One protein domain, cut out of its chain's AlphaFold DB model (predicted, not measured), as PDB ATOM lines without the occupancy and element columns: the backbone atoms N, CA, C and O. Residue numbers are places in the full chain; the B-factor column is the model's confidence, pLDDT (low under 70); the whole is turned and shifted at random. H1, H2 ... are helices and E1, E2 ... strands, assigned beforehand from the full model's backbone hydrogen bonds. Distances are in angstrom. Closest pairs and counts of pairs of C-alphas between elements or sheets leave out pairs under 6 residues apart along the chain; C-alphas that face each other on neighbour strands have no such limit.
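AT A GLANCE: This is residues 85 to 150 of the 218 residues of an uncharacterized protein of Rheinheimera riviphila (UniProt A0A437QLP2). A long two-stranded hairpin, E1 and E2, makes one side of a flat, loosely built slab; H2 packs on it, and H3 folds back along H2 on the side away from the strands. H1, a short helix after the end of E2, makes the turn from the hairpin into H2, while the loop of residues 96 to 106 joins the two strands at the hairpin's other end. The printed part has 66 residues, with two named strands and three named helices in the order E1, E2, H1, H2, H3; the sheet is antiparallel, in the order E1 - E2, and the class is mixed, helices and strands. The whole is loose, with a radius of gyration of the C-alphas of 13.6 A, and the C-alphas span 40 by 31 by 7 A.

IN THESE COORDINATES: E1 is residues 89 to 95, 19.6 A from first to last C-alpha, and begins at C-alpha 89 at (39.582, 17.105, 133.812). E2 is residues 107 to 113, 19.8 A long, with C-alpha 107 at (20.305, 21.630, 132.823). H1 is residues 115 to 119, 6.5 A long. H2 is residues 121 to 128, 10.3 A long. H3, the longest helix, is residues 137 to 146, 14.2 A long, and ends at C-alpha 146 at (41.330, 36.074, 140.016).

HOW THE PARTS SIT: E1 and E2 form an antiparallel hairpin, with 176 degrees between their directions. N 91 and O 111 are 2.9 A apart and N 107 and O 95 are 3.0 A apart, both within hydrogen-bond range. The closest C-alphas of E1 and H1 are those of Val 89 and Ala 117, 5.8 A apart. The closest C-alphas of E2 and H2 are those of Ala 112 and Ala 123, 6.3 A apart. H1 and H2 are close but not clearly touching; their closest C-alphas, of Ala 117 and Ala 123, are 6.5 A apart. H2 and H3 form a helical hairpin and touch, their closest C-alphas being those of Ala 128 and Ala 139, 6.1 A apart. They run opposite ways at a shallow tilt of 33 degrees, only just short of steep. H3 is apart from E1, E2 and H1. In H2 and H3 every O i to N i+4 pair is within hydrogen-bond range; in H1 0 of 1 is, beside 1 of 2 O i to N i+3 pairs.

THE WHOLE: The two C-alphas farthest apart are those of Ile 98 and His 150, 42.1 A. The printed part has no cut. The link from E1 to E2 is long, with 11 residues; the link from H2 to H3, with 8, is short. The links from E2 to H1 and from H1 to H2 are tight. The mean pLDDT of the printed part is 71.3, and 26 residues are under 70: residues 85 to 89, 95 to 106, 114 to 115 and 144 to 150.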
ATOM      1  N   ASP A  85      50.836  11.918 138.725       55.16
ATOM      2  CA  ASP A  85      49.854  12.980 138.503       55.16
ATOM      3  C   ASP A  85      48.419  12.448 138.653       55.16
ATOM      4  O   ASP A  85      48.072  11.353 138.191       55.16
ATOM      5  N   SER A  86      47.554  13.261 139.264       58.91
ATOM      6  CA  SER A  86      46.104  13.067 139.219       58.91
ATOM      7  C   SER A  86      45.558  13.296 137.808       58.91
ATOM      8  O   SER A  86      46.118  14.045 137.016       58.91
ATOM      9  N   ALA A  87      44.427  12.663 137.486       62.44
ATOM     10  CA  ALA A  87      43.714  12.965 136.250       62.44
ATOM     11  C   ALA A  87      43.116  14.378 136.324       62.44
ATOM     12  O   ALA A  87      42.273  14.647 137.180       62.44
ATOM     13  N   GLU A  88      43.545  15.251 135.417       67.75
ATOM     14  CA  GLU A  88      43.108  16.644 135.332       67.75
ATOM     15  C   GLU A  88      42.018  16.778 134.251       67.75
ATOM     16  O   GLU A  88      42.270  16.578 133.062       67.75
ATOM     17  N   VAL A  89      40.785  17.080 134.663       69.69
ATOM     18  CA  VAL A  89      39.582  17.105 133.812       69.69
ATOM     19  C   VAL A  89      38.787  18.373 134.068       69.69
ATOM     20  O   VAL A  89      38.478  18.685 135.215       69.69
ATOM     21  N   ILE A  90      38.380  19.052 132.998       77.00
ATOM     22  CA  ILE A  90      37.411  20.153 133.026       77.00
ATOM     23  C   ILE A  90      36.343  19.837 131.979       77.00
ATOM     24  O   ILE A  90      36.673  19.556 130.828       77.00
ATOM     25  N   MET A  91      35.072  19.854 132.373       76.69
ATOM     26  CA  MET A  91      33.952  19.467 131.516       76.69
ATOM     27  C   MET A  91      32.712  20.307 131.839       76.69
ATOM     28  O   MET A  91      32.245  20.329 132.980       76.69
ATOM     29  N   GLU A  92      32.159  20.960 130.818       75.00
ATOM     30  CA  GLU A  92      30.899  21.705 130.878       75.00
ATOM     31  C   GLU A  92      29.898  21.089 129.900       75.00
ATOM     32  O   GLU A  92      30.203  20.897 128.724       75.00
ATOM     33  N   LEU A  93      28.693  20.805 130.387       73.38
ATOM     34  CA  LEU A  93      27.597  20.235 129.615       73.38
ATOM     35  C   LEU A  93      26.359  21.106 129.786       73.38
ATOM     36  O   LEU A  93      25.960  21.411 130.914       73.38
ATOM     37  N   ARG A  94      25.727  21.456 128.666       74.00
ATOM     38  CA  ARG A  94      24.438  22.150 128.616       74.00
ATOM     39  C   ARG A  94      23.400  21.254 127.949       74.00
ATOM     40  O   ARG A  94      23.597  20.812 126.823       74.00
ATOM     41  N   TYR A  95      22.262  21.068 128.608       69.75
ATOM     42  CA  TYR A  95      21.106  20.350 128.078       69.75
ATOM     43  C   TYR A  95      19.934  21.307 127.857       69.75
ATOM     44  O   TYR A  95      19.198  21.612 128.794       69.75
ATOM     45  N   SER A  96      19.737  21.751 126.616       67.50
ATOM     46  CA  SER A  96      18.659  22.666 126.204       67.50
ATOM     47  C   SER A  96      17.493  21.964 125.481       67.50
ATOM     48  O   SER A  96      16.855  22.558 124.620       67.50
ATOM     49  N   GLY A  97      17.271  20.672 125.756       68.31
ATOM     50  CA  GLY A  97      16.183  19.877 125.163       68.31
ATOM     51  C   GLY A  97      14.848  20.088 125.886       68.31
ATOM     52  O   GLY A  97      14.475  21.211 126.192       68.31
ATOM     53  N   ILE A  98      14.167  19.000 126.265       61.69
ATOM     54  CA  ILE A  98      12.900  19.033 127.038       61.69
ATOM     55  C   ILE A  98      12.986  19.745 128.407       61.69
ATOM     56  O   ILE A  98      11.969  19.952 129.060       61.69
ATOM     57  N   PHE A  99      14.195  20.104 128.847       64.62
ATOM     58  CA  PHE A  99      14.466  20.855 130.073       64.62
ATOM     59  C   PHE A  99      14.688  22.360 129.827       64.62
ATOM     60  O   PHE A  99      14.984  23.088 130.773       64.62
ATOM     61  N   ALA A 100      14.566  22.827 128.578       66.50
ATOM     62  CA  ALA A 100      14.551  24.244 128.243       66.50
ATOM     63  C   ALA A 100      13.104  24.755 128.121       66.50
ATOM     64  O   ALA A 100      12.416  24.497 127.138       66.50
ATOM     65  N   THR A 101      12.650  25.510 129.119       65.31
ATOM     66  CA  THR A 101      11.394  26.281 129.095       65.31
ATOM     67  C   THR A 101      11.543  27.656 128.418       65.31
ATOM     68  O   THR A 101      10.559  28.366 128.229       65.31
ATOM     69  N   SER A 102      12.773  28.036 128.059       67.69
ATOM     70  CA  SER A 102      13.189  29.248 127.339       67.69
ATOM     71  C   SER A 102      14.607  29.086 126.762       67.69
ATOM     72  O   SER A 102      15.370  28.238 127.236       67.69
ATOM     73  N   ASP A 103      15.008  29.944 125.819       66.50
ATOM     74  CA  ASP A 103      16.322  29.910 125.138       66.50
ATOM     75  C   ASP A 103      17.541  29.948 126.078       66.50
ATOM     76  O   ASP A 103      18.620  29.462 125.726       66.50
ATOM     77  N   ASN A 104      17.368  30.485 127.289       62.62
ATOM     78  CA  ASN A 104      18.399  30.615 128.326       62.62
ATOM     79  C   ASN A 104      18.297  29.552 129.431       62.62
ATOM     80  O   ASN A 104      19.131  29.509 130.330       62.62
ATOM     81  N   SER A 105      17.307  28.669 129.375       62.09
ATOM     82  CA  SER A 105      17.141  27.588 130.347       62.09
ATOM     83  C   SER A 105      17.745  26.267 129.852       62.09
ATOM     84  O   SER A 105      18.236  26.147 128.720       62.09
ATOM     85  N   GLY A 106      17.772  25.284 130.745       69.81
ATOM     86  CA  GLY A 106      18.369  23.975 130.525       69.81
ATOM     87  C   GLY A 106      19.096  23.475 131.767       69.81
ATOM     88  O   GLY A 106      19.299  24.210 132.733       69.81
ATOM     89  N   ILE A 107      19.513  22.213 131.737       72.31
ATOM     90  CA  ILE A 107      20.305  21.630 132.823       72.31
ATOM     91  C   ILE A 107      21.781  21.831 132.502       72.31
ATOM     92  O   ILE A 107      22.246  21.465 131.421       72.31
ATOM     93  N   TYR A 108      22.511  22.422 133.443       75.12
ATOM     94  CA  TYR A 108      23.954  22.602 133.358       75.12
ATOM     95  C   TYR A 108      24.647  21.646 134.313       75.12
ATOM     96  O   TYR A 108      24.317  21.579 135.494       75.12
ATOM     97  N   GLN A 109      25.647  20.946 133.799       74.50
ATOM     98  CA  GLN A 109      26.522  20.096 134.586       74.50
ATOM     99  C   GLN A 109      27.959  20.556 134.350       74.50
ATOM    100  O   GLN A 109      28.400  20.702 133.212       74.50
ATOM    101  N   ARG A 110      28.671  20.839 135.440       81.88
ATOM    102  CA  ARG A 110      30.020  21.408 135.435       81.88
ATOM    103  C   ARG A 110      30.890  20.563 136.345       81.88
ATOM    104  O   ARG A 110      30.510  20.311 137.487       81.88
ATOM    105  N   LEU A 111      32.026  20.113 135.836       79.88
ATOM    106  CA  LEU A 111      32.923  19.200 136.529       79.88
ATOM    107  C   LEU A 111      34.362  19.682 136.378       79.88
ATOM    108  O   LEU A 111      34.839  19.860 135.259       79.88
ATOM    109  N   ALA A 112      35.059  19.819 137.502       78.94
ATOM    110  CA  ALA A 112      36.511  19.869 137.541       78.94
ATOM    111  C   ALA A 112      37.011  18.747 138.465       78.94
ATOM    112  O   ALA A 112      36.567  18.654 139.609       78.94
ATOM    113  N   ILE A 113      37.894  17.883 137.965       75.00
ATOM    114  CA  ILE A 113      38.564  16.816 138.728       75.00
ATOM    115  C   ILE A 113      40.064  17.013 138.557       75.00
ATOM    116  O   ILE A 113      40.510  17.252 137.442       75.00
ATOM    117  N   GLY A 114      40.819  16.888 139.645       66.44
ATOM    118  CA  GLY A 114      42.267  17.085 139.640       66.44
ATOM    119  C   GLY A 114      42.685  18.422 140.256       66.44
ATOM    120  O   GLY A 114      41.893  19.362 140.383       66.44
ATOM    121  N   LYS A 115      43.927  18.475 140.732       67.06
ATOM    122  CA  LYS A 115      44.443  19.570 141.567       67.06
ATOM    123  C   LYS A 115      44.674  20.850 140.770       67.06
ATOM    124  O   LYS A 115      44.490  21.937 141.315       67.06
ATOM    125  N   GLU A 116      45.074  20.728 139.513       71.75
ATOM    126  CA  GLU A 116      45.384  21.850 138.629       71.75
ATOM    127  C   GLU A 116      44.159  22.240 137.788       71.75
ATOM    128  O   GLU A 116      43.905  23.424 137.583       71.75
ATOM    129  N   ALA A 117      43.309  21.281 137.417       71.56
ATOM    130  CA  ALA A 117      42.013  21.504 136.787       71.56
ATOM    131  C   ALA A 117      41.087  22.350 137.671       71.56
ATOM    132  O   ALA A 117      40.559  23.353 137.196       71.56
ATOM    133  N   VAL A 118      40.938  22.015 138.960       76.69
ATOM    134  CA  VAL A 118      40.122  22.796 139.915       76.69
ATOM    135  C   VAL A 118      40.679  24.210 140.132       76.69
ATOM    136  O   VAL A 118      39.908  25.146 140.320       76.69
ATOM    137  N   LYS A 119      42.004  24.385 140.070       72.38
ATOM    138  CA  LYS A 119      42.665  25.699 140.180       72.38
ATOM    139  C   LYS A 119      42.697  26.494 138.878       72.38
ATOM    140  O   LYS A 119      43.029  27.677 138.899       72.38
ATOM    141  N   SER A 120      42.412  25.854 137.749       73.75
ATOM    142  CA  SER A 120      42.551  26.474 136.439       73.75
ATOM    143  C   SER A 120      41.584  27.644 136.251       73.75
ATOM    144  O   SER A 120      40.434  27.629 136.704       73.75
ATOM    145  N   GLN A 121      42.018  28.627 135.463       74.19
ATOM    146  CA  GLN A 121      41.147  29.705 134.998       74.19
ATOM    147  C   GLN A 121      39.919  29.159 134.239       74.19
ATOM    148  O   GLN A 121      38.833  29.725 134.339       74.19
ATOM    149  N   GLY A 122      40.066  28.037 133.519       76.12
ATOM    150  CA  GLY A 122      38.967  27.376 132.810       76.12
ATOM    151  C   GLY A 122      37.854  26.912 133.751       76.12
ATOM    152  O   GLY A 122      36.685  27.215 133.509       76.12
ATOM    153  N   ALA A 123      38.208  26.262 134.864       80.44
ATOM    154  CA  ALA A 123      37.240  25.878 135.889       80.44
ATOM    155  C   ALA A 123      36.623  27.102 136.582       80.44
ATOM    156  O   ALA A 123      35.404  27.151 136.745       80.44
ATOM    157  N   ALA A 124      37.423  28.120 136.922       78.19
ATOM    158  CA  ALA A 124      36.914  29.356 137.521       78.19
ATOM    159  C   ALA A 124      35.868  30.045 136.624       78.19
ATOM    160  O   ALA A 124      34.785  30.388 137.096       78.19
ATOM    161  N   ILE A 125      36.144  30.185 135.321       81.75
ATOM    162  CA  ILE A 125      35.200  30.734 134.333       81.75
ATOM    163  C   ILE A 125      33.939  29.868 134.243       81.75
ATOM    164  O   ILE A 125      32.830  30.397 134.298       81.75
ATOM    165  N   MET A 126      34.095  28.548 134.127       83.50
ATOM    166  CA  MET A 126      32.982  27.598 134.030       83.50
ATOM    167  C   MET A 126      32.037  27.701 135.234       83.50
ATOM    168  O   MET A 126      30.822  27.790 135.055       83.50
ATOM    169  N   PHE A 127      32.564  27.728 136.462       83.94
ATOM    170  CA  PHE A 127      31.746  27.831 137.674       83.94
ATOM    171  C   PHE A 127      31.189  29.241 137.926       83.94
ATOM    172  O   PHE A 127      30.125  29.350 138.530       83.94
ATOM    173  N   ALA A 128      31.830  30.298 137.418       83.69
ATOM    174  CA  ALA A 128      31.344  31.678 137.523       83.69
ATOM    175  C   ALA A 128      30.188  32.024 136.558       83.69
ATOM    176  O   ALA A 128      29.548  33.064 136.724       83.69
ATOM    177  N   LYS A 129      29.909  31.183 135.552       83.25
ATOM    178  CA  LYS A 129      28.758  31.358 134.651       83.25
ATOM    179  C   LYS A 129      27.427  31.237 135.395       83.25
ATOM    180  O   LYS A 129      27.229  30.327 136.201       83.25
ATOM    181  N   ALA A 130      26.465  32.076 135.034       78.56
ATOM    182  CA  ALA A 130      25.074  31.961 135.456       78.56
ATOM    183  C   ALA A 130      24.409  30.666 134.916       78.56
ATOM    184  O   ALA A 130      25.004  29.958 134.090       78.56
ATOM    185  N   PRO A 131      23.185  30.316 135.366       70.25
ATOM    186  CA  PRO A 131      22.444  29.147 134.880       70.25
ATOM    187  C   PRO A 131      22.046  29.190 133.399       70.25
ATOM    188  O   PRO A 131      21.553  28.192 132.896       70.25
ATOM    189  N   ASP A 132      22.255  30.307 132.704       73.69
ATOM    190  CA  ASP A 132      22.067  30.447 131.256       73.69
ATOM    191  C   ASP A 132      23.382  30.392 130.459       73.69
ATOM    192  O   ASP A 132      23.383  30.540 129.237       73.69
ATOM    193  N   GLY A 133      24.506  30.142 131.139       73.31
ATOM    194  CA  GLY A 133      25.836  30.080 130.536       73.31
ATOM    195  C   GLY A 133      26.491  31.446 130.312       73.31
ATOM    196  O   GLY A 133      27.647  31.486 129.884       73.31
ATOM    197  N   THR A 134      25.809  32.554 130.624       83.06
ATOM    198  CA  THR A 134      26.379  33.906 130.545       83.06
ATOM    199  C   THR A 134      27.294  34.204 131.737       83.06
ATOM    200  O   THR A 134      27.243  33.540 132.772       83.06
ATOM    201  N   LEU A 135      28.154  35.215 131.604       84.00
ATOM    202  CA  LEU A 135      28.917  35.786 132.715       84.00
ATOM    203  C   LEU A 135      28.341  37.162 133.042       84.00
ATOM    204  O   LEU A 135      28.234  38.005 132.152       84.00
ATOM    205  N   SER A 136      28.020  37.417 134.311       83.31
ATOM    206  CA  SER A 136      27.647  38.768 134.737       83.31
ATOM    207  C   SER A 136      28.846  39.720 134.672       83.31
ATOM    208  O   SER A 136      30.013  39.304 134.664       83.31
ATOM    209  N   THR A 137      28.575  41.023 134.660       82.62
ATOM    210  CA  THR A 137      29.612  42.064 134.722       82.62
ATOM    211  C   THR A 137      30.455  41.923 135.996       82.62
ATOM    212  O   THR A 137      31.672  42.107 135.976       82.62
ATOM    213  N   GLU A 138      29.822  41.529 137.097       79.31
ATOM    214  CA  GLU A 138      30.404  41.331 138.424       79.31
ATOM    215  C   GLU A 138      31.262  40.065 138.450       79.31
ATOM    216  O   GLU A 138      32.411  40.124 138.886       79.31
ATOM    217  N   ALA A 139      30.768  38.955 137.889       77.38
ATOM    218  CA  ALA A 139      31.551  37.734 137.698       77.38
ATOM    219  C   ALA A 139      32.766  37.991 136.794       77.38
ATOM    220  O   ALA A 139      33.866  37.545 137.092       77.38
ATOM    221  N   THR A 140      32.608  38.788 135.735       77.62
ATOM    222  CA  THR A 140      33.707  39.174 134.835       77.62
ATOM    223  C   THR A 140      34.758  40.038 135.544       77.62
ATOM    224  O   THR A 140      35.955  39.853 135.323       77.62
ATOM    225  N   LYS A 141      34.345  40.963 136.424       75.31
ATOM    226  CA  LYS A 141      35.262  41.737 137.284       75.31
ATOM    227  C   LYS A 141      35.988  40.828 138.281       75.31
ATOM    228  O   LYS A 141      37.206  40.927 138.400       75.31
ATOM    229  N   ALA A 142      35.270  39.916 138.938       70.69
ATOM    230  CA  ALA A 142      35.846  38.953 139.876       70.69
ATOM    231  C   ALA A 142      36.847  38.009 139.188       70.69
ATOM    232  O   ALA A 142      37.956  37.842 139.679       70.69
ATOM    233  N   LEU A 143      36.523  37.473 138.008       71.69
ATOM    234  CA  LEU A 143      37.433  36.647 137.205       71.69
ATOM    235  C   LEU A 143      38.695  37.409 136.780       71.69
ATOM    236  O   LEU A 143      39.785  36.849 136.811       71.69
ATOM    237  N   LYS A 144      38.584  38.699 136.438       68.75
ATOM    238  CA  LYS A 144      39.759  39.548 136.172       68.75
ATOM    239  C   LYS A 144      40.624  39.756 137.421       68.75
ATOM    240  O   LYS A 144      41.841  39.762 137.292       68.75
ATOM    241  N   ALA A 145      40.021  39.856 138.608       65.56
ATOM    242  CA  ALA A 145      40.748  39.903 139.881       65.56
ATOM    243  C   ALA A 145      41.362  38.539 140.278       65.56
ATOM    244  O   ALA A 145      42.429  38.494 140.888       65.56
ATOM    245  N   VAL A 146      40.747  37.420 139.877       61.28
ATOM    246  CA  VAL A 146      41.330  36.074 140.016       61.28
ATOM    247  C   VAL A 146      42.491  35.868 139.036       61.28
ATOM    248  O   VAL A 146      43.479  35.254 139.409       61.28
ATOM    249  N   ASN A 147      42.465  36.466 137.840       51.75
ATOM    250  CA  ASN A 147      43.619  36.468 136.928       51.75
ATOM    251  C   ASN A 147      44.830  37.268 137.453       51.75
ATOM    252  O   ASN A 147      45.936  37.072 136.956       51.75
ATOM    253  N   THR A 148      44.648  38.140 138.451       47.25
ATOM    254  CA  THR A 148      45.756  38.744 139.218       47.25
ATOM    255  C   THR A 148      46.241  37.881 140.389       47.25
ATOM    256  O   THR A 148      47.237  38.227 141.021       47.25
ATOM    257  N   VAL A 149      45.621  36.722 140.652       46.12
ATOM    258  CA  VAL A 149      46.275  35.648 141.413       46.12
ATOM    259  C   VAL A 149      47.307  35.019 140.488       46.12
ATOM    260  O   VAL A 149      47.036  34.059 139.767       46.12
ATOM    261  N   HIS A 150      48.507  35.596 140.490       39.06
ATOM    262  CA  HIS A 150      49.648  35.013 139.809       39.06
ATOM    263  C   HIS A 150      49.816  33.556 140.262       39.06
ATOM    264  O   HIS A 150      50.078  33.285 141.436       39.06
TER     265      HIS A 150